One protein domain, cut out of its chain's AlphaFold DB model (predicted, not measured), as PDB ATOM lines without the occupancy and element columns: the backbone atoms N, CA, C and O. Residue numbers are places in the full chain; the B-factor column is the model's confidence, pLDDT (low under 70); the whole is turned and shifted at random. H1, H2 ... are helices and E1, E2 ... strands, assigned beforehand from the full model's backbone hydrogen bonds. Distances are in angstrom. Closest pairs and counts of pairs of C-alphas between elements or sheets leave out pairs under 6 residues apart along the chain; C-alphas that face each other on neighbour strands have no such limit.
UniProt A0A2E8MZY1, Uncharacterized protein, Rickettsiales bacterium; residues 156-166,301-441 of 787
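Overview. This is residues 156 to 166 and 301 to 441 of the 787 residues of an uncharacterized protein of Rickettsiales bacterium (UniProt A0A2E8MZY1). One twisted sheet of five parallel strands forms a wall, with H4 packed along one of its faces and H2 crossing H4. The short H3 and H5 lie close by, while H1 and H6 lie away from the other helices, and residues 307 to 313 stick out. The printed part has 152 residues, with six helices and five strands in the order E1 H1 E2 H2 H3 E3 H4 E4 H5 E5 H6; the sheet order is E2 E1 E3 E4 E5, and the class is mixed. The whole is compact, with a radius of gyration of the C-alphas of 15.4 A, and spans 44 by 41 by 33 A.

Along the chain. E1, residues 156 to 162, begins with C-alpha 156 at (-19.270, -41.657, 30.688) and is 19.3 A long. After the cut come H1, residues 301 to 310, 14.3 A, and E2, residues 316 to 319. H2, residues 330 to 342, is 18.5 A long, and H3 is residues 349 to 353. E3, residues 360 to 367, is 22.3 A; H4, residues 370 to 383, is 20.3 A; E4, residues 391 to 399, is 23.4 A. H5 is residues 410 to 413. E5, residues 419 to 428, 20.1 A, bends by 98 degrees at residue 422. H6, residues 434 to 441, ends with C-alpha 441 at (-19.354, -39.847, -4.896).

Arrangement. E2 and E5 are the edge strands. N and O pairs within hydrogen-bond range include N 317 and O 156 at 2.8 A for E2 and E1, N 159 and O 363 at 2.8 A for E1 and E3, N 364 and O 395 at 2.9 A for E3 and E4, and N 426 and O 396 at 2.8 A for E4 and E5. H4 is on the sheet over E3 and E4, at a height of 9.6 A, and runs along the strands at 10 degrees to E3 on the local plane, giving two layers, a helix on one face of a sheet. E3, H4, E4 and E4, H5, E5 are strand-helix-strand units, parallel neighbour strands with a helix between; E2, H2 H3, E3 is a split one, with E1 between its strands. The three crossovers are right-handed. H2 touches H4, the C-alphas of Gly 337 and Ala 377 being closest at 3.9 A, at a steep tilt of 64 degrees, the same way; H2 is only just not on the sheet, with 4 pairs of C-alphas within 10 A. H2 and H3 touch only at the corner, C-alphas 340 and 349 being closest at 4.8 A. H5 touches residues 375 to 379 of H4, C-alphas 379 and 411 being closest at 6.3 A, and only grazes the sheet. H1 and H3 each only just graze it, with 5 pairs within 10 A. H6 is not on the sheet. Every O i to N i+4 pair is within hydrogen-bond range in H1, H2, H3 and H6, and 9 of 10 in H4; H5 is too short for such a pair.

Size, cuts and confidence. The C-alphas of Asn 311 and Ala 441, the two farthest apart, are 45.4 A from each other. Residues 167 to 300 are not printed, and C-alphas 166 and 301 are 27.1 A apart across the cut. Of the links that are printed whole, none is long. Mean pLDDT of the printed part is 78.7; it is under 70 at residues 163 to 166, 301 to 316, 325 to 328, 402 to 408 and 429 to 441.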
ATOM      1  N   ASN A 156     -18.903 -41.558  32.105       89.19
ATOM      2  CA  ASN A 156     -19.270 -41.657  30.688       89.19
ATOM      3  C   ASN A 156     -18.884 -40.366  29.946       89.19
ATOM      4  O   ASN A 156     -19.332 -39.283  30.299       89.19
ATOM      5  N   VAL A 157     -18.055 -40.438  28.911       89.31
ATOM      6  CA  VAL A 157     -17.598 -39.268  28.147       89.31
ATOM      7  C   VAL A 157     -18.145 -39.341  26.728       89.31
ATOM      8  O   VAL A 157     -17.761 -40.208  25.951       89.31
ATOM      9  N   PHE A 158     -19.030 -38.420  26.366       88.44
ATOM     10  CA  PHE A 158     -19.573 -38.272  25.020       88.44
ATOM     11  C   PHE A 158     -18.683 -37.343  24.206       88.44
ATOM     12  O   PHE A 158     -18.713 -36.136  24.414       88.44
ATOM     13  N   VAL A 159     -17.900 -37.902  23.291       88.19
ATOM     14  CA  VAL A 159     -16.942 -37.153  22.476       88.19
ATOM     15  C   VAL A 159     -17.577 -36.820  21.135       88.19
ATOM     16  O   VAL A 159     -17.959 -37.725  20.399       88.19
ATOM     17  N   LEU A 160     -17.690 -35.536  20.817       84.88
ATOM     18  CA  LEU A 160     -18.215 -35.040  19.548       84.88
ATOM     19  C   LEU A 160     -17.058 -34.776  18.582       84.88
ATOM     20  O   LEU A 160     -16.169 -33.983  18.873       84.88
ATOM     21  N   VAL A 161     -17.085 -35.439  17.427       84.31
ATOM     22  CA  VAL A 161     -16.065 -35.333  16.379       84.31
ATOM     23  C   VAL A 161     -16.725 -34.814  15.106       84.31
ATOM     24  O   VAL A 161     -17.383 -35.556  14.372       84.31
ATOM     25  N   GLU A 162     -16.564 -33.521  14.844       78.75
ATOM     26  CA  GLU A 162     -17.108 -32.859  13.659       78.75
ATOM     27  C   GLU A 162     -15.979 -32.512  12.682       78.75
ATOM     28  O   GLU A 162     -14.917 -32.048  13.086       78.75
ATOM     29  N   GLY A 163     -16.189 -32.766  11.390       61.62
ATOM     30  CA  GLY A 163     -15.316 -32.247  10.339       61.62
ATOM     31  C   GLY A 163     -15.901 -30.973   9.769       61.62
ATOM     32  O   GLY A 163     -16.779 -31.050   8.914       61.62
ATOM     33  N   THR A 164     -15.420 -29.814  10.210       54.25
ATOM     34  CA  THR A 164     -15.706 -28.552   9.526       54.25
ATOM     35  C   THR A 164     -14.416 -27.944   9.026       54.25
ATOM     36  O   THR A 164     -13.473 -27.786   9.792       54.25
ATOM     37  N   LYS A 165     -14.405 -27.549   7.751       38.69
ATOM     38  CA  LYS A 165     -13.286 -26.834   7.130       38.69
ATOM     39  C   LYS A 165     -13.152 -25.391   7.641       38.69
ATOM     40  O   LYS A 165     -12.191 -24.722   7.297       38.69
ATOM     41  N   ASP A 166     -14.133 -24.910   8.408       36.00
ATOM     42  CA  ASP A 166     -14.193 -23.520   8.842       36.00
ATOM     43  C   ASP A 166     -15.241 -23.341   9.967       36.00
ATOM     44  O   ASP A 166     -16.442 -23.482   9.710       36.00
ATOM     45  N   CYS A 301     -34.856 -26.927  24.741       44.09
ATOM     46  CA  CYS A 301     -35.279 -28.276  25.112       44.09
ATOM     47  C   CYS A 301     -34.084 -29.168  25.459       44.09
ATOM     48  O   CYS A 301     -34.089 -29.810  26.508       44.09
ATOM     49  N   PHE A 302     -33.041 -29.151  24.630       49.38
ATOM     50  CA  PHE A 302     -31.845 -29.943  24.879       49.38
ATOM     51  C   PHE A 302     -31.032 -29.397  26.059       49.38
ATOM     52  O   PHE A 302     -30.595 -30.170  26.909       49.38
ATOM     53  N   TYR A 303     -30.921 -28.068  26.200       47.47
ATOM     54  CA  TYR A 303     -30.298 -27.467  27.384       47.47
ATOM     55  C   TYR A 303     -31.026 -27.875  28.670       47.47
ATOM     56  O   TYR A 303     -30.380 -28.303  29.619       47.47
ATOM     57  N   LYS A 304     -32.366 -27.813  28.703       53.28
ATOM     58  CA  LYS A 304     -33.151 -28.269  29.864       53.28
ATOM     59  C   LYS A 304     -32.945 -29.752  30.165       53.28
ATOM     60  O   LYS A 304     -32.845 -30.099  31.336       53.28
ATOM     61  N   LEU A 305     -32.856 -30.598  29.138       55.31
ATOM     62  CA  LEU A 305     -32.576 -32.023  29.299       55.31
ATOM     63  C   LEU A 305     -31.192 -32.237  29.929       55.31
ATOM     64  O   LEU A 305     -31.094 -32.853  30.986       55.31
ATOM     65  N   LEU A 306     -30.136 -31.649  29.360       53.03
ATOM     66  CA  LEU A 306     -28.789 -31.730  29.930       53.03
ATOM     67  C   LEU A 306     -28.715 -31.171  31.353       53.03
ATOM     68  O   LEU A 306     -28.088 -31.774  32.217       53.03
ATOM     69  N   ASN A 307     -29.374 -30.041  31.617       53.16
ATOM     70  CA  ASN A 307     -29.377 -29.426  32.940       53.16
ATOM     71  C   ASN A 307     -30.178 -30.262  33.953       53.16
ATOM     72  O   ASN A 307     -29.822 -30.301  35.125       53.16
ATOM     73  N   SER A 308     -31.219 -30.976  33.507       57.78
ATOM     74  CA  SER A 308     -31.942 -31.929  34.358       57.78
ATOM     75  C   SER A 308     -31.074 -33.122  34.755       57.78
ATOM     76  O   SER A 308     -31.213 -33.628  35.865       57.78
ATOM     77  N   TYR A 309     -30.121 -33.506  33.899       54.72
ATOM     78  CA  TYR A 309     -29.140 -34.540  34.208       54.72
ATOM     79  C   TYR A 309     -27.903 -34.017  34.952       54.72
ATOM     80  O   TYR A 309     -27.285 -34.799  35.664       54.72
ATOM     81  N   LYS A 310     -27.576 -32.715  34.877       50.59
ATOM     82  CA  LYS A 310     -26.530 -32.095  35.719       50.59
ATOM     83  C   LYS A 310     -26.815 -32.269  37.212       50.59
ATOM     84  O   LYS A 310     -25.880 -32.418  37.975       50.59
ATOM     85  N   ASN A 311     -28.081 -32.333  37.629       52.06
ATOM     86  CA  ASN A 311     -28.418 -32.608  39.031       52.06
ATOM     87  C   ASN A 311     -28.054 -34.042  39.482       52.06
ATOM     88  O   ASN A 311     -28.035 -34.305  40.680       52.06
ATOM     89  N   ASN A 312     -27.722 -34.946  38.550       51.00
ATOM     90  CA  ASN A 312     -27.048 -36.221  38.810       51.00
ATOM     91  C   ASN A 312     -25.552 -36.065  38.485       51.00
ATOM     92  O   ASN A 312     -25.072 -36.532  37.452       51.00
ATOM     93  N   ASN A 313     -24.838 -35.368  39.373       48.81
ATOM     94  CA  ASN A 313     -23.483 -34.816  39.212       48.81
ATOM     95  C   ASN A 313     -22.332 -35.795  38.860       48.81
ATOM     96  O   ASN A 313     -21.196 -35.345  38.764       48.81
ATOM     97  N   ASP A 314     -22.566 -37.089  38.615       52.28
ATOM     98  CA  ASP A 314     -21.474 -38.083  38.585       52.28
ATOM     99  C   ASP A 314     -21.334 -38.913  37.304       52.28
ATOM    100  O   ASP A 314     -20.392 -39.694  37.191       52.28
ATOM    101  N   LEU A 315     -22.247 -38.801  36.334       59.59
ATOM    102  CA  LEU A 315     -22.395 -39.894  35.364       59.59
ATOM    103  C   LEU A 315     -21.977 -39.585  33.931       59.59
ATOM    104  O   LEU A 315     -21.725 -40.543  33.201       59.59
ATOM    105  N   PHE A 316     -21.865 -38.322  33.502       66.44
ATOM    106  CA  PHE A 316     -21.413 -38.048  32.137       66.44
ATOM    107  C   PHE A 316     -20.793 -36.662  31.887       66.44
ATOM    108  O   PHE A 316     -21.155 -35.675  32.520       66.44
ATOM    109  N   ILE A 317     -19.893 -36.596  30.903       76.75
ATOM    110  CA  ILE A 317     -19.295 -35.378  30.336       76.75
ATOM    111  C   ILE A 317     -19.581 -35.355  28.836       76.75
ATOM    112  O   ILE A 317     -19.511 -36.391  28.183       76.75
ATOM    113  N   ILE A 318     -19.872 -34.179  28.283       73.25
ATOM    114  CA  ILE A 318     -19.855 -33.957  26.833       73.25
ATOM    115  C   ILE A 318     -18.534 -33.273  26.499       73.25
ATOM    116  O   ILE A 318     -18.289 -32.155  26.951       73.25
ATOM    117  N   ASP A 319     -17.690 -33.957  25.738       74.62
ATOM    118  CA  ASP A 319     -16.436 -33.440  25.218       74.62
ATOM    119  C   ASP A 319     -16.614 -32.981  23.771       74.62
ATOM    120  O   ASP A 319     -16.801 -33.778  22.856       74.62
ATOM    121  N   ASN A 320     -16.564 -31.671  23.578       72.00
ATOM    122  CA  ASN A 320     -16.657 -30.997  22.289       72.00
ATOM    123  C   ASN A 320     -15.412 -30.150  21.991       72.00
ATOM    124  O   ASN A 320     -15.451 -29.297  21.110       72.00
ATOM    125  N   GLN A 321     -14.338 -30.337  22.762       73.00
ATOM    126  CA  GLN A 321     -13.123 -29.538  22.621       73.00
ATOM    127  C   GLN A 321     -12.199 -30.074  21.532       73.00
ATOM    128  O   GLN A 321     -11.279 -29.370  21.131       73.00
ATOM    129  N   PHE A 322     -12.432 -31.303  21.061       78.12
ATOM    130  CA  PHE A 322     -11.688 -31.827  19.931       78.12
ATOM    131  C   PHE A 322     -12.088 -31.098  18.652       78.12
ATOM    132  O   PHE A 322     -13.251 -31.104  18.243       78.12
ATOM    133  N   PHE A 323     -11.085 -30.525  18.006       74.12
ATOM    134  CA  PHE A 323     -11.223 -29.811  16.759       74.12
ATOM    135  C   PHE A 323     -10.174 -30.285  15.759       74.12
ATOM    136  O   PHE A 323      -9.011 -30.497  16.110       74.12
ATOM    137  N   TRP A 324     -10.576 -30.406  14.497       76.88
ATOM    138  CA  TRP A 324      -9.637 -30.624  13.409       76.88
ATOM    139  C   TRP A 324     -10.047 -29.816  12.178       76.88
ATOM    140  O   TRP A 324     -11.207 -29.815  11.766       76.88
ATOM    141  N   GLU A 325      -9.059 -29.158  11.586       67.69
ATOM    142  CA  GLU A 325      -9.124 -28.545  10.266       67.69
ATOM    143  C   GLU A 325      -8.205 -29.358   9.367       67.69
ATOM    144  O   GLU A 325      -6.983 -29.317   9.494       67.69
ATOM    145  N   GLY A 326      -8.783 -30.157   8.481       60.53
ATOM    146  CA  GLY A 326      -8.002 -30.901   7.511       60.53
ATOM    147  C   GLY A 326      -8.808 -31.152   6.257       60.53
ATOM    148  O   GLY A 326     -10.029 -31.329   6.298       60.53
ATOM    149  N   ASP A 327      -8.116 -31.159   5.123       58.88
ATOM    150  CA  ASP A 327      -8.714 -31.634   3.887       58.88
ATOM    151  C   ASP A 327      -9.163 -33.088   4.060       58.88
ATOM    152  O   ASP A 327      -8.593 -33.864   4.830       58.88
ATOM    153  N   ASN A 328     -10.177 -33.493   3.298       66.12
ATOM    154  CA  ASN A 328     -10.706 -34.857   3.326       66.12
ATOM    155  C   ASN A 328      -9.734 -35.897   2.716       66.12
ATOM    156  O   ASN A 328     -10.149 -36.977   2.302       66.12
ATOM    157  N   ASN A 329      -8.431 -35.611   2.647       79.31
ATOM    158  CA  ASN A 329      -7.440 -36.609   2.270       79.31
ATOM    159  C   ASN A 329      -7.256 -37.632   3.415       79.31
ATOM    160  O   ASN A 329      -7.629 -37.399   4.570       79.31
ATOM    161  N   ILE A 330      -6.746 -38.816   3.080       81.88
ATOM    162  CA  ILE A 330      -6.625 -39.936   4.026       81.88
ATOM    163  C   ILE A 330      -5.627 -39.613   5.149       81.88
ATOM    164  O   ILE A 330      -5.871 -39.952   6.306       81.88
ATOM    165  N   GLN A 331      -4.517 -38.945   4.826       83.94
ATOM    166  CA  GLN A 331      -3.454 -38.669   5.789       83.94
ATOM    167  C   GLN A 331      -3.911 -37.681   6.867       83.94
ATOM    168  O   GLN A 331      -3.778 -37.971   8.052       83.94
ATOM    169  N   SER A 332      -4.576 -36.589   6.485       84.38
ATOM    170  CA  SER A 332      -5.129 -35.611   7.429       84.38
ATOM    171  C   SER A 332      -6.142 -36.235   8.390       84.38
ATOM    172  O   SER A 332      -6.173 -35.882   9.566       84.38
ATOM    173  N   ARG A 333      -6.935 -37.211   7.934       86.75
ATOM    174  CA  ARG A 333      -7.887 -37.924   8.801       86.75
ATOM    175  C   ARG A 333      -7.204 -38.915   9.740       86.75
ATOM    176  O   ARG A 333      -7.636 -39.043  10.885       86.75
ATOM    177  N   LYS A 334      -6.127 -39.575   9.297       90.31
ATOM    178  CA  LYS A 334      -5.259 -40.382  10.173       90.31
ATOM    179  C   LYS A 334      -4.627 -39.527  11.264       90.31
ATOM    180  O   LYS A 334      -4.677 -39.900  12.437       90.31
ATOM    181  N   ASP A 335      -4.098 -38.369  10.889       91.31
ATOM    182  CA  ASP A 335      -3.467 -37.443  11.822       91.31
ATOM    183  C   ASP A 335      -4.485 -36.869  12.808       91.31
ATOM    184  O   ASP A 335      -4.240 -36.905  14.011       91.31
ATOM    185  N   ALA A 336      -5.668 -36.463  12.343       91.38
ATOM    186  CA  ALA A 336      -6.758 -36.034  13.217       91.38
ATOM    187  C   ALA A 336      -7.196 -37.148  14.180       91.38
ATOM    188  O   ALA A 336      -7.394 -36.895  15.367       91.38
ATOM    189  N   GLY A 337      -7.288 -38.394  13.704       94.00
ATOM    190  CA  GLY A 337      -7.607 -39.544  14.549       94.00
ATOM    191  C   GLY A 337      -6.551 -39.761  15.635       94.00
ATOM    192  O   GLY A 337      -6.890 -39.991  16.794       94.00
ATOM    193  N   ARG A 338      -5.266 -39.603  15.296       95.19
ATOM    194  CA  ARG A 338      -4.163 -39.633  16.266       95.19
ATOM    195  C   ARG A 338      -4.282 -38.493  17.280       95.19
ATOM    196  O   ARG A 338      -4.183 -38.751  18.478       95.19
ATOM    197  N   VAL A 339      -4.505 -37.259  16.822       94.00
ATOM    198  CA  VAL A 339      -4.648 -36.066  17.678       94.00
ATOM    199  C   VAL A 339      -5.841 -36.201  18.621       94.00
ATOM    200  O   VAL A 339      -5.716 -35.847  19.790       94.00
ATOM    201  N   LEU A 340      -6.955 -36.793  18.185       94.81
ATOM    202  CA  LEU A 340      -8.095 -37.067  19.063       94.81
ATOM    203  C   LEU A 340      -7.669 -37.887  20.286       94.81
ATOM    204  O   LEU A 340      -8.097 -37.613  21.405       94.81
ATOM    205  N   ILE A 341      -6.782 -38.861  20.091       95.94
ATOM    206  CA  ILE A 341      -6.348 -39.773  21.150       95.94
ATOM    207  C   ILE A 341      -5.206 -39.193  21.988       95.94
ATOM    208  O   ILE A 341      -5.304 -39.169  23.216       95.94
ATOM    209  N   VAL A 342      -4.125 -38.726  21.356       95.06
ATOM    210  CA  VAL A 342      -2.887 -38.318  22.058       95.06
ATOM    211  C   VAL A 342      -2.719 -36.810  22.204       95.06
ATOM    212  O   VAL A 342      -1.798 -36.377  22.899       95.06
ATOM    213  N   GLY A 343      -3.552 -36.019  21.537       90.69
ATOM    214  CA  GLY A 343      -3.456 -34.566  21.479       90.69
ATOM    215  C   GLY A 343      -2.341 -34.052  20.566       90.69
ATOM    216  O   GLY A 343      -1.486 -34.801  20.084       90.69
ATOM    217  N   ASP A 344      -2.312 -32.741  20.385       88.38
ATOM    218  CA  ASP A 344      -1.241 -31.963  19.770       88.38
ATOM    219  C   ASP A 344      -0.943 -30.708  20.617       88.38
ATOM    220  O   ASP A 344      -0.802 -30.830  21.837       88.38
ATOM    221  N   HIS A 345      -0.734 -29.553  19.984       82.12
ATOM    222  CA  HIS A 345      -0.488 -28.264  20.634       82.12
ATOM    223  C   HIS A 345      -1.769 -27.426  20.802       82.12
ATOM    224  O   HIS A 345      -1.741 -26.424  21.511       82.12
ATOM    225  N   ILE A 346      -2.870 -27.825  20.159       77.44
ATOM    226  CA  ILE A 346      -4.178 -27.151  20.173       77.44
ATOM    227  C   ILE A 346      -5.204 -28.006  20.927       77.44
ATOM    228  O   ILE A 346      -6.036 -27.486  21.664       77.44
ATOM    229  N   ASN A 347      -5.130 -29.325  20.756       82.06
ATOM    230  CA  ASN A 347      -6.013 -30.314  21.347       82.06
ATOM    231  C   ASN A 347      -5.262 -31.115  22.412       82.06
ATOM    232  O   ASN A 347      -4.259 -31.758  22.110       82.06
ATOM    233  N   ASP A 348      -5.788 -31.191  23.633       84.81
ATOM    234  CA  ASP A 348      -5.177 -32.024  24.677       84.81
ATOM    235  C   ASP A 348      -5.291 -33.530  24.374       84.81
ATOM    236  O   ASP A 348      -4.466 -34.329  24.816       84.81
ATOM    237  N   GLY A 349      -6.272 -33.931  23.560       91.25
ATOM    238  CA  GLY A 349      -6.575 -35.332  23.271       91.25
ATOM    239  C   GLY A 349      -7.042 -36.105  24.508       91.25
ATOM    240  O   GLY A 349      -6.844 -35.700  25.657       91.25
ATOM    241  N   LEU A 350      -7.678 -37.255  24.293       94.25
ATOM    242  CA  LEU A 350      -8.309 -38.001  25.387       94.25
ATOM    243  C   LEU A 350      -7.300 -38.439  26.465       94.25
ATOM    244  O   LEU A 350      -7.601 -38.354  27.653       94.25
ATOM    245  N   LEU A 351      -6.089 -38.853  26.071       93.94
ATOM    246  CA  LEU A 351      -5.078 -39.379  26.999       93.94
ATOM    247  C   LEU A 351      -4.423 -38.337  27.907       93.94
ATOM    248  O   LEU A 351      -3.897 -38.731  28.951       93.94
ATOM    249  N   ARG A 352      -4.384 -37.056  27.512       91.88
ATOM    250  CA  ARG A 352      -3.884 -35.984  28.395       91.88
ATOM    251  C   ARG A 352      -5.016 -35.371  29.206       91.88
ATOM    252  O   ARG A 352      -4.791 -34.967  30.340       91.88
ATOM    253  N   LYS A 353      -6.220 -35.329  28.632       91.00
ATOM    254  CA  LYS A 353      -7.386 -34.691  29.241       91.00
ATOM    255  C   LYS A 353      -7.977 -35.471  30.412       91.00
ATOM    256  O   LYS A 353      -8.456 -34.864  31.365       91.00
ATOM    257  N   TYR A 354      -7.974 -36.800  30.341       91.44
ATOM    258  CA  TYR A 354      -8.641 -37.636  31.336       91.44
ATOM    259  C   TYR A 354      -7.664 -38.449  32.192       91.44
ATOM    260  O   TYR A 354      -6.617 -38.905  31.735       91.44
ATOM    261  N   GLU A 355      -8.025 -38.652  33.462       91.38
ATOM    262  CA  GLU A 355      -7.215 -39.390  34.437       91.38
ATOM    263  C   GLU A 355      -7.175 -40.890  34.088       91.38
ATOM    264  O   GLU A 355      -8.196 -41.574  34.118       91.38
ATOM    265  N   LYS A 356      -5.987 -41.421  33.780       92.88
ATOM    266  CA  LYS A 356      -5.811 -42.819  33.333       92.88
ATOM    267  C   LYS A 356      -6.182 -43.864  34.392       92.88
ATOM    268  O   LYS A 356      -6.499 -44.993  34.046       92.88
ATOM    269  N   SER A 357      -6.136 -43.520  35.678       92.56
ATOM    270  CA  SER A 357      -6.534 -44.409  36.784       92.56
ATOM    271  C   SER A 357      -8.055 -44.519  36.942       92.56
ATOM    272  O   SER A 357      -8.539 -45.449  37.587       92.56
ATOM    273  N   ARG A 358      -8.821 -43.601  36.340       91.44
ATOM    274  CA  ARG A 358     -10.279 -43.569  36.425       91.44
ATOM    275  C   ARG A 358     -10.904 -44.486  35.379       91.44
ATOM    276  O   ARG A 358     -10.470 -44.492  34.234       91.44
ATOM    277  N   GLU A 359     -11.950 -45.214  35.760       94.19
ATOM    278  CA  GLU A 359     -12.764 -45.971  34.807       94.19
ATOM    279  C   GLU A 359     -13.587 -45.010  33.937       94.19
ATOM    280  O   GLU A 359     -14.334 -44.172  34.458       94.19
ATOM    281  N   ILE A 360     -13.423 -45.100  32.612       94.31
ATOM    282  CA  ILE A 360     -14.053 -44.180  31.657       94.31
ATOM    283  C   ILE A 360     -14.685 -44.950  30.501       94.31
ATOM    284  O   ILE A 360     -14.036 -45.755  29.840       94.31
ATOM    285  N   ASN A 361     -15.944 -44.628  30.215       95.50
ATOM    286  CA  ASN A 361     -16.701 -45.122  29.075       95.50
ATOM    287  C   ASN A 361     -16.854 -44.012  28.035       95.50
ATOM    288  O   ASN A 361     -17.641 -43.084  28.219       95.50
ATOM    289  N   PHE A 362     -16.142 -44.104  26.923       96.06
ATOM    290  CA  PHE A 362     -16.273 -43.163  25.822       96.06
ATOM    291  C   PHE A 362     -17.432 -43.537  24.895       96.06
ATOM    292  O   PHE A 362     -17.599 -44.685  24.478       96.06
ATOM    293  N   HIS A 363     -18.202 -42.527  24.520       94.31
ATOM    294  CA  HIS A 363     -19.240 -42.567  23.506       94.31
ATOM    295  C   HIS A 363     -18.817 -41.624  22.380       94.31
ATOM    296  O   HIS A 363     -18.969 -40.409  22.494       94.31
ATOM    297  N   LEU A 364     -18.248 -42.169  21.306       94.50
ATOM    298  CA  LEU A 364     -17.753 -41.377  20.183       94.50
ATOM    299  C   LEU A 364     -18.920 -41.067  19.248       94.50
ATOM    300  O   LEU A 364     -19.517 -41.974  18.678       94.50
ATOM    301  N   ILE A 365     -19.263 -39.796  19.099       89.12
ATOM    302  CA  ILE A 365     -20.319 -39.316  18.213       89.12
ATOM    303  C   ILE A 365     -19.650 -38.498  17.126       89.12
ATOM    304  O   ILE A 365     -18.948 -37.532  17.404       89.12
ATOM    305  N   SER A 366     -19.885 -38.870  15.882       87.94
ATOM    306  CA  SER A 366     -19.237 -38.246  14.743       87.94
ATOM    307  C   SER A 366     -20.242 -37.782  13.710       87.94
ATOM    308  O   SER A 366     -21.297 -38.397  13.554       87.94
ATOM    309  N   HIS A 367     -19.917 -36.693  13.017       82.19
ATOM    310  CA  HIS A 367     -20.740 -36.136  11.948       82.19
ATOM    311  C   HIS A 367     -19.930 -35.968  10.660       82.19
ATOM    312  O   HIS A 367     -18.791 -35.490  10.700       82.19
ATOM    313  N   SER A 368     -20.523 -36.339   9.517       78.75
ATOM    314  CA  SER A 368     -19.912 -36.197   8.190       78.75
ATOM    315  C   SER A 368     -18.504 -36.822   8.161       78.75
ATOM    316  O   SER A 368     -18.332 -37.977   8.568       78.75
ATOM    317  N   HIS A 369     -17.475 -36.077   7.746       79.31
ATOM    318  CA  HIS A 369     -16.077 -36.519   7.706       79.31
ATOM    319  C   HIS A 369     -15.484 -36.868   9.076       79.31
ATOM    320  O   HIS A 369     -14.537 -37.656   9.139       79.31
ATOM    321  N   GLY A 370     -16.060 -36.359  10.172       85.94
ATOM    322  CA  GLY A 370     -15.645 -36.708  11.531       85.94
ATOM    323  C   GLY A 370     -15.775 -38.204  11.829       85.94
ATOM    324  O   GLY A 370     -15.040 -38.733  12.660       85.94
ATOM    325  N   GLY A 371     -16.641 -38.928  11.111       88.06
ATOM    326  CA  GLY A 371     -16.742 -40.379  11.277       88.06
ATOM    327  C   GLY A 371     -15.516 -41.127  10.769       88.06
ATOM    328  O   GLY A 371     -15.064 -42.078  11.403       88.06
ATOM    329  N   ASN A 372     -14.883 -40.638   9.702       87.25
ATOM    330  CA  ASN A 372     -13.619 -41.200   9.230       87.25
ATOM    331  C   ASN A 372     -12.470 -40.908  10.213       87.25
ATOM    332  O   ASN A 372     -11.593 -41.747  10.404       87.25
ATOM    333  N   VAL A 373     -12.506 -39.761  10.903       91.38
ATOM    334  CA  VAL A 373     -11.565 -39.450  11.994       91.38
ATOM    335  C   VAL A 373     -11.738 -40.422  13.159       91.38
ATOM    336  O   VAL A 373     -10.747 -40.967  13.640       91.38
ATOM    337  N   VAL A 374     -12.979 -40.708  13.575       92.88
ATOM    338  CA  VAL A 374     -13.260 -41.718  14.612       92.88
ATOM    339  C   VAL A 374     -12.734 -43.090  14.202       92.88
ATOM    340  O   VAL A 374     -12.090 -43.755  15.006       92.88
ATOM    341  N   ILE A 375     -12.929 -43.503  12.950       91.81
ATOM    342  CA  ILE A 375     -12.393 -44.775  12.447       91.81
ATOM    343  C   ILE A 375     -10.865 -44.829  12.561       91.81
ATOM    344  O   ILE A 375     -10.310 -45.818  13.049       91.81
ATOM    345  N   HIS A 376     -10.163 -43.773  12.151       92.38
ATOM    346  CA  HIS A 376      -8.709 -43.732  12.288       92.38
ATOM    347  C   HIS A 376      -8.253 -43.652  13.747       92.38
ATOM    348  O   HIS A 376      -7.245 -44.261  14.090       92.38
ATOM    349  N   ALA A 377      -9.009 -42.979  14.616       94.50
ATOM    350  CA  ALA A 377      -8.749 -42.962  16.049       94.50
ATOM    351  C   ALA A 377      -8.863 -44.368  16.659       94.50
ATOM    352  O   ALA A 377      -7.999 -44.768  17.433       94.50
ATOM    353  N   LEU A 378      -9.873 -45.153  16.273       94.69
ATOM    354  CA  LEU A 378     -10.042 -46.536  16.734       94.69
ATOM    355  C   LEU A 378      -8.922 -47.451  16.227       94.69
ATOM    356  O   LEU A 378      -8.389 -48.248  16.999       94.69
ATOM    357  N   ASN A 379      -8.522 -47.306  14.960       93.12
ATOM    358  CA  ASN A 379      -7.358 -48.016  14.421       93.12
ATOM    359  C   ASN A 379      -6.075 -47.640  15.169       93.12
ATOM    360  O   ASN A 379      -5.274 -48.505  15.499       93.12
ATOM    361  N   PHE A 380      -5.905 -46.364  15.512       94.25
ATOM    362  CA  PHE A 380      -4.771 -45.926  16.314       94.25
ATOM    363  C   PHE A 380      -4.810 -46.517  17.734       94.25
ATOM    364  O   PHE A 380      -3.788 -47.006  18.204       94.25
ATOM    365  N   ILE A 381      -5.973 -46.536  18.405       95.00
ATOM    366  CA  ILE A 381      -6.131 -47.155  19.736       95.00
ATOM    367  C   ILE A 381      -5.777 -48.646  19.696       95.00
ATOM    368  O   ILE A 381      -5.114 -49.130  20.611       95.00
ATOM    369  N   LYS A 382      -6.190 -49.372  18.648       93.06
ATOM    370  CA  LYS A 382      -5.891 -50.802  18.470       93.06
ATOM    371  C   LYS A 382      -4.398 -51.107  18.589       93.06
ATOM    372  O   LYS A 382      -4.037 -52.097  19.222       93.06
ATOM    373  N   ASP A 383      -3.559 -50.239  18.034       91.12
ATOM    374  CA  ASP A 383      -2.104 -50.404  18.037       91.12
ATOM    375  C   ASP A 383      -1.431 -49.697  19.233       91.12
ATOM    376  O   ASP A 383      -0.232 -49.858  19.493       91.12
ATOM    377  N   LEU A 384      -2.199 -48.923  20.005       92.75
ATOM    378  CA  LEU A 384      -1.695 -48.119  21.105       92.75
ATOM    379  C   LEU A 384      -1.580 -48.928  22.402       92.75
ATOM    380  O   LEU A 384      -2.534 -49.094  23.159       92.75
ATOM    381  N   LYS A 385      -0.349 -49.315  22.749       90.06
ATOM    382  CA  LYS A 385      -0.041 -49.999  24.022       90.06
ATOM    383  C   LYS A 385      -0.373 -49.184  25.279       90.06
ATOM    384  O   LYS A 385      -0.492 -49.755  26.356       90.06
ATOM    385  N   SER A 386      -0.463 -47.860  25.160       90.00
ATOM    386  CA  SER A 386      -0.690 -46.942  26.283       90.00
ATOM    387  C   SER A 386      -2.161 -46.589  26.522       90.00
ATOM    388  O   SER A 386      -2.431 -45.746  27.382       90.00
ATOM    389  N   TRP A 387      -3.102 -47.208  25.798       95.56
ATOM    390  CA  TRP A 387      -4.526 -47.064  26.094       95.56
ATOM    391  C   TRP A 387      -4.837 -47.639  27.492       95.56
ATOM    392  O   TRP A 387      -4.514 -48.804  27.744       95.56
ATOM    393  N   PRO A 388      -5.419 -46.860  28.426       96.25
ATOM    394  CA  PRO A 388      -5.680 -47.340  29.781       96.25
ATOM    395  C   PRO A 388      -6.635 -48.539  29.806       96.25
ATOM    396  O   PRO A 388      -7.654 -48.556  29.123       96.25
ATOM    397  N   GLN A 389      -6.318 -49.555  30.615       93.81
ATOM    398  CA  GLN A 389      -7.072 -50.822  30.647       93.81
ATOM    399  C   GLN A 389      -8.516 -50.673  31.153       93.81
ATOM    400  O   GLN A 389      -9.392 -51.453  30.795       93.81
ATOM    401  N   ASN A 390      -8.752 -49.675  31.995       94.31
ATOM    402  CA  ASN A 390     -10.045 -49.295  32.561       94.31
ATOM    403  C   ASN A 390     -10.825 -48.310  31.666       94.31
ATOM    404  O   ASN A 390     -11.886 -47.832  32.066       94.31
ATOM    405  N   TRP A 391     -10.301 -47.962  30.487       96.94
ATOM    406  CA  TRP A 391     -10.994 -47.120  29.517       96.94
ATOM    407  C   TRP A 391     -11.610 -47.978  28.422       96.94
ATOM    408  O   TRP A 391     -10.929 -48.780  27.781       96.94
ATOM    409  N   GLN A 392     -12.897 -47.771  28.168       96.62
ATOM    410  CA  GLN A 392     -13.651 -48.516  27.168       96.62
ATOM    411  C   GLN A 392     -14.393 -47.576  26.223       96.62
ATOM    412  O   GLN A 392     -14.892 -46.530  26.622       96.62
ATOM    413  N   ILE A 393     -14.514 -47.969  24.959       96.56
ATOM    414  CA  ILE A 393     -15.426 -47.374  23.989       96.56
ATOM    415  C   ILE A 393     -16.749 -48.138  24.093       96.56
ATOM    416  O   ILE A 393     -16.827 -49.324  23.764       96.56
ATOM    417  N   LYS A 394     -17.795 -47.469  24.578       94.88
ATOM    418  CA  LYS A 394     -19.119 -48.057  24.823       94.88
ATOM    419  C   LYS A 394     -20.089 -47.848  23.664       94.88
ATOM    420  O   LYS A 394     -20.968 -48.677  23.431       94.88
ATOM    421  N   SER A 395     -19.915 -46.785  22.886       93.75
ATOM    422  CA  SER A 395     -20.611 -46.662  21.605       93.75
ATOM    423  C   SER A 395     -19.857 -45.812  20.599       93.75
ATOM    424  O   SER A 395     -19.200 -44.840  20.971       93.75
ATOM    425  N   THR A 396     -20.068 -46.106  19.321       93.44
ATOM    426  CA  THR A 396     -19.653 -45.273  18.190       93.44
ATOM    427  C   THR A 396     -20.879 -44.909  17.359       93.44
ATOM    428  O   THR A 396     -21.513 -45.791  16.777       93.44
ATOM    429  N   THR A 397     -21.214 -43.629  17.282       89.56
ATOM    430  CA  THR A 397     -22.325 -43.118  16.482       89.56
ATOM    431  C   THR A 397     -21.779 -42.370  15.274       89.56
ATOM    432  O   THR A 397     -21.064 -41.378  15.417       89.56
ATOM    433  N   PHE A 398     -22.144 -42.832  14.086       87.81
ATOM    434  CA  PHE A 398     -21.842 -42.206  12.808       87.81
ATOM    435  C   PHE A 398     -23.097 -41.514  12.308       87.81
ATOM    436  O   PHE A 398     -24.083 -42.164  11.960       87.81
ATOM    437  N   LEU A 399     -23.074 -40.188  12.318       80.94
ATOM    438  CA  LEU A 399     -24.125 -39.372  11.746       80.94
ATOM    439  C   LEU A 399     -23.663 -38.968  10.363       80.94
ATOM    440  O   LEU A 399     -22.748 -38.152  10.224       80.94
ATOM    441  N   SER A 400     -24.342 -39.485   9.340       70.00
ATOM    442  CA  SER A 400     -24.200 -38.913   8.009       70.00
ATOM    443  C   SER A 400     -22.754 -39.039   7.470       70.00
ATOM    444  O   SER A 400     -22.238 -38.193   6.748       70.00
ATOM    445  N   THR A 401     -22.045 -40.097   7.882       71.69
ATOM    446  CA  THR A 401     -20.652 -40.354   7.497       71.69
ATOM    447  C   THR A 401     -20.601 -41.225   6.245       71.69
ATOM    448  O   THR A 401     -21.055 -42.370   6.291       71.69
ATOM    449  N   PRO A 402     -19.986 -40.753   5.148       66.75
ATOM    450  CA  PRO A 402     -19.673 -41.618   4.026       66.75
ATOM    451  C   PRO A 402     -18.438 -42.464   4.356       66.75
ATOM    452  O   PRO A 402     -17.320 -41.949   4.471       66.75
ATOM    453  N   PHE A 403     -18.645 -43.770   4.535       63.78
ATOM    454  CA  PHE A 403     -17.557 -44.729   4.723       63.78
ATOM    455  C   PHE A 403     -16.822 -44.947   3.402       63.78
ATOM    456  O   PHE A 403     -17.452 -45.186   2.374       63.78
ATOM    457  N   GLN A 404     -15.490 -44.876   3.420       56.69
ATOM    458  CA  GLN A 404     -14.707 -44.917   2.184       56.69
ATOM    459  C   GLN A 404     -14.373 -46.329   1.706       56.69
ATOM    460  O   GLN A 404     -14.380 -46.559   0.496       56.69
ATOM    461  N   LYS A 405     -14.086 -47.278   2.611       62.66
ATOM    462  CA  LYS A 405     -13.768 -48.670   2.253       62.66
ATOM    463  C   LYS A 405     -14.215 -49.663   3.337       62.66
ATOM    464  O   LYS A 405     -14.129 -49.342   4.521       62.66
ATOM    465  N   PRO A 406     -14.604 -50.900   2.964       58.44
ATOM    466  CA  PRO A 406     -14.897 -51.974   3.918       58.44
ATOM    467  C   PRO A 406     -13.748 -52.290   4.889       58.44
ATOM    468  O   PRO A 406     -13.999 -52.647   6.034       58.44
ATOM    469  N   ALA A 407     -12.495 -52.124   4.455       61.66
ATOM    470  CA  ALA A 407     -11.324 -52.347   5.304       61.66
ATOM    471  C   ALA A 407     -11.212 -51.317   6.444       61.66
ATOM    472  O   ALA A 407     -10.834 -51.663   7.557       61.66
ATOM    473  N   ASP A 408     -11.598 -50.061   6.200       64.31
ATOM    474  CA  ASP A 408     -11.494 -49.008   7.216       64.31
ATOM    475  C   ASP A 408     -12.499 -49.238   8.359       64.31
ATOM    476  O   ASP A 408     -12.214 -48.932   9.514       64.31
ATOM    477  N   ILE A 409     -13.650 -49.850   8.069       70.81
ATOM    478  CA  ILE A 409     -14.677 -50.181   9.069       70.81
ATOM    479  C   ILE A 409     -14.444 -51.528   9.769       70.81
ATOM    480  O   ILE A 409     -15.175 -51.842  10.706       70.81
ATOM    481  N   GLU A 410     -13.431 -52.311   9.381       79.38
ATOM    482  CA  GLU A 410     -13.132 -53.618   9.993       79.38
ATOM    483  C   GLU A 410     -12.901 -53.499  11.507       79.38
ATOM    484  O   GLU A 410     -13.378 -54.331  12.283       79.38
ATOM    485  N   VAL A 411     -12.263 -52.404  11.941       81.88
ATOM    486  CA  VAL A 411     -12.029 -52.099  13.359       81.88
ATOM    487  C   VAL A 411     -13.321 -52.036  14.178       81.88
ATOM    488  O   VAL A 411     -13.285 -52.312  15.367       81.88
ATOM    489  N   LEU A 412     -14.470 -51.714  13.572       81.94
ATOM    490  CA  LEU A 412     -15.763 -51.666  14.266       81.94
ATOM    491  C   LEU A 412     -16.366 -53.059  14.492       81.94
ATOM    492  O   LEU A 412     -17.175 -53.237  15.401       81.94
ATOM    493  N   PHE A 413     -15.992 -54.038  13.666       77.19
ATOM    494  CA  PHE A 413     -16.526 -55.403  13.714       77.19
ATOM    495  C   PHE A 413     -15.604 -56.369  14.460       77.19
ATOM    496  O   PHE A 413     -16.067 -57.365  15.022       77.19
ATOM    497  N   ALA A 414     -14.308 -56.070  14.507       78.62
ATOM    498  CA  ALA A 414     -13.358 -56.813  15.313       78.62
ATOM    499  C   ALA A 414     -13.568 -56.503  16.807       78.62
ATOM    500  O   ALA A 414     -13.536 -55.356  17.252       78.62
ATOM    501  N   ARG A 415     -13.789 -57.549  17.616       74.94
ATOM    502  CA  ARG A 415     -13.899 -57.418  19.079       74.94
ATOM    503  C   ARG A 415     -12.535 -57.080  19.675       74.94
ATOM    504  O   ARG A 415     -11.757 -57.971  20.006       74.94
ATOM    505  N   HIS A 416     -12.255 -55.792  19.809       87.44
ATOM    506  CA  HIS A 416     -11.056 -55.291  20.468       87.44
ATOM    507  C   HIS A 416     -11.261 -55.092  21.974       87.44
ATOM    508  O   HIS A 416     -12.356 -54.770  22.425       87.44
ATOM    509  N   ASN A 417     -10.182 -55.228  22.754       90.19
ATOM    510  CA  ASN A 417     -10.218 -55.103  24.219       90.19
ATOM    511  C   ASN A 417     -10.596 -53.698  24.711       90.19
ATOM    512  O   ASN A 417     -11.045 -53.553  25.843       90.19
ATOM    513  N   PHE A 418     -10.408 -52.672  23.876       94.19
ATOM    514  CA  PHE A 418     -10.822 -51.306  24.192       94.19
ATOM    515  C   PHE A 418     -12.322 -51.076  23.970       94.19
ATOM    516  O   PHE A 418     -12.815 -50.020  24.345       94.19
ATOM    517  N   PHE A 419     -13.067 -52.011  23.370       95.38
ATOM    518  CA  PHE A 419     -14.525 -51.930  23.320       95.38
ATOM    519  C   PHE A 419     -15.144 -52.539  24.575       95.38
ATOM    520  O   PHE A 419     -14.726 -53.597  25.047       95.38
ATOM    521  N   ALA A 420     -16.195 -51.898  25.084       94.38
ATOM    522  CA  ALA A 420     -17.037 -52.510  26.102       94.38
ATOM    523  C   ALA A 420     -17.683 -53.799  25.558       94.38
ATOM    524  O   ALA A 420     -17.972 -53.912  24.363       94.38
ATOM    525  N   LYS A 421     -17.964 -54.773  26.435       92.50
ATOM    526  CA  LYS A 421     -18.609 -56.041  26.031       92.50
ATOM    527  C   LYS A 421     -19.970 -55.827  25.355       92.50
ATOM    528  O   LYS A 421     -20.361 -56.630  24.513       92.50
ATOM    529  N   ASP A 422     -20.674 -54.763  25.729       91.38
ATOM    530  CA  ASP A 422     -21.971 -54.337  25.201       91.38
ATOM    531  C   ASP A 422     -21.861 -53.175  24.194       91.38
ATOM    532  O   ASP A 422     -22.845 -52.465  23.971       91.38
ATOM    533  N   HIS A 423     -20.683 -52.971  23.589       93.81
ATOM    534  CA  HIS A 423     -20.441 -51.889  22.636       93.81
ATOM    535  C   HIS A 423     -21.471 -51.864  21.497       93.81
ATOM    536  O   HIS A 423     -21.770 -52.890  20.878       93.81
ATOM    537  N   LYS A 424     -21.979 -50.665  21.185       90.69
ATOM    538  CA  LYS A 424     -22.915 -50.439  20.075       90.69
ATOM    539  C   LYS A 424     -22.349 -49.481  19.037       90.69
ATOM    540  O   LYS A 424     -22.058 -48.325  19.345       90.69
ATOM    541  N   THR A 425     -22.329 -49.923  17.785       89.62
ATOM    542  CA  THR A 425     -22.146 -49.041  16.633       89.62
ATOM    543  C   THR A 425     -23.501 -48.642  16.066       89.62
ATOM    544  O   THR A 425     -24.313 -49.496  15.720       89.62
ATOM    545  N   ILE A 426     -23.749 -47.337  15.971       86.44
ATOM    546  CA  ILE A 426     -24.980 -46.767  15.430       86.44
ATOM    547  C   ILE A 426     -24.601 -45.978  14.186       86.44
ATOM    548  O   ILE A 426     -23.906 -44.973  14.282       86.44
ATOM    549  N   CYS A 427     -25.058 -46.412  13.020       82.56
ATOM    550  CA  CYS A 427     -24.907 -45.642  11.794       82.56
ATOM    551  C   CYS A 427     -26.259 -45.064  11.394       82.56
ATOM    552  O   CYS A 427     -27.180 -45.803  11.053       82.56
ATOM    553  N   ILE A 428     -26.367 -43.740  11.422       77.94
ATOM    554  CA  ILE A 428     -27.530 -43.011  10.928       77.94
ATOM    555  C   ILE A 428     -27.133 -42.422   9.584       77.94
ATOM    556  O   ILE A 428     -26.411 -41.430   9.521       77.94
ATOM    557  N   ASN A 429     -27.586 -43.060   8.509       66.94
ATOM    558  CA  ASN A 429     -27.422 -42.536   7.162       66.94
ATOM    559  C   ASN A 429     -28.695 -41.783   6.757       66.94
ATOM    560  O   ASN A 429     -29.795 -42.319   6.909       66.94
ATOM    561  N   ASN A 430     -28.553 -40.559   6.247       66.06
ATOM    562  CA  ASN A 430     -29.657 -39.830   5.637       66.06
ATOM    563  C   ASN A 430     -29.610 -40.037   4.112       66.06
ATOM    564  O   ASN A 430     -28.794 -39.404   3.439       66.06
ATOM    565  N   PRO A 431     -30.493 -40.873   3.531       55.12
ATOM    566  CA  PRO A 431     -30.511 -41.115   2.089       55.12
ATOM    567  C   PRO A 431     -30.957 -39.890   1.272       55.12
ATOM    568  O   PRO A 431     -30.921 -39.938   0.046       55.12
ATOM    569  N   PHE A 432     -31.371 -38.800   1.921       55.72
ATOM    570  CA  PHE A 432     -31.743 -37.544   1.271       55.72
ATOM    571  C   PHE A 432     -30.694 -36.442   1.438       55.72
ATOM    572  O   PHE A 432     -30.894 -35.340   0.931       55.72
ATOM    573  N   ASP A 433     -29.580 -36.709   2.127       63.47
ATOM    574  CA  ASP A 433     -28.456 -35.775   2.164       63.47
ATOM    575  C   ASP A 433     -27.667 -35.877   0.851       63.47
ATOM    576  O   ASP A 433     -26.648 -36.564   0.735       63.47
ATOM    577  N   LEU A 434     -28.208 -35.219  -0.180       53.31
ATOM    578  CA  LEU A 434     -27.620 -35.163  -1.515       53.31
ATOM    579  C   LEU A 434     -26.222 -34.548  -1.484       53.31
ATOM    580  O   LEU A 434     -25.384 -34.959  -2.273       53.31
ATOM    581  N   THR A 435     -25.937 -33.625  -0.561       54.75
ATOM    582  CA  THR A 435     -24.603 -33.033  -0.398       54.75
ATOM    583  C   THR A 435     -23.596 -34.088   0.037       54.75
ATOM    584  O   THR A 435     -22.505 -34.159  -0.520       54.75
ATOM    585  N   GLN A 436     -23.955 -34.958   0.977       57.44
ATOM    586  CA  GLN A 436     -23.079 -36.048   1.406       57.44
ATOM    587  C   GLN A 436     -22.954 -37.149   0.369       57.44
ATOM    588  O   GLN A 436     -21.851 -37.643   0.165       57.44
ATOM    589  N   GLN A 437     -24.037 -37.515  -0.316       54.28
ATOM    590  CA  GLN A 437     -23.953 -38.479  -1.415       54.28
ATOM    591  C   GLN A 437     -23.103 -37.940  -2.562       54.28
ATOM    592  O   GLN A 437     -22.281 -38.669  -3.106       54.28
ATOM    593  N   PHE A 438     -23.246 -36.654  -2.877       55.47
ATOM    594  CA  PHE A 438     -22.441 -35.969  -3.874       55.47
ATOM    595  C   PHE A 438     -20.975 -35.908  -3.431       55.47
ATOM    596  O   PHE A 438     -20.120 -36.422  -4.133       55.47
ATOM    597  N   LEU A 439     -20.650 -35.411  -2.235       53.59
ATOM    598  CA  LEU A 439     -19.265 -35.356  -1.739       53.59
ATOM    599  C   LEU A 439     -18.618 -36.744  -1.575       53.59
ATOM    600  O   LEU A 439     -17.419 -36.888  -1.799       53.59
ATOM    601  N   ALA A 440     -19.390 -37.769  -1.209       52.34
ATOM    602  CA  ALA A 440     -18.922 -39.152  -1.140       52.34
ATOM    603  C   ALA A 440     -18.665 -39.755  -2.527       52.34
ATOM    604  O   ALA A 440     -17.693 -40.489  -2.705       52.34
ATOM    605  N   ALA A 441     -19.519 -39.437  -3.504       48.97
ATOM    606  CA  ALA A 441     -19.354 -39.847  -4.896       48.97
ATOM    607  C   ALA A 441     -18.197 -39.100  -5.583       48.97
ATOM    608  O   ALA A 441     -17.480 -39.688  -6.389       48.97
TER     609      ALA A 441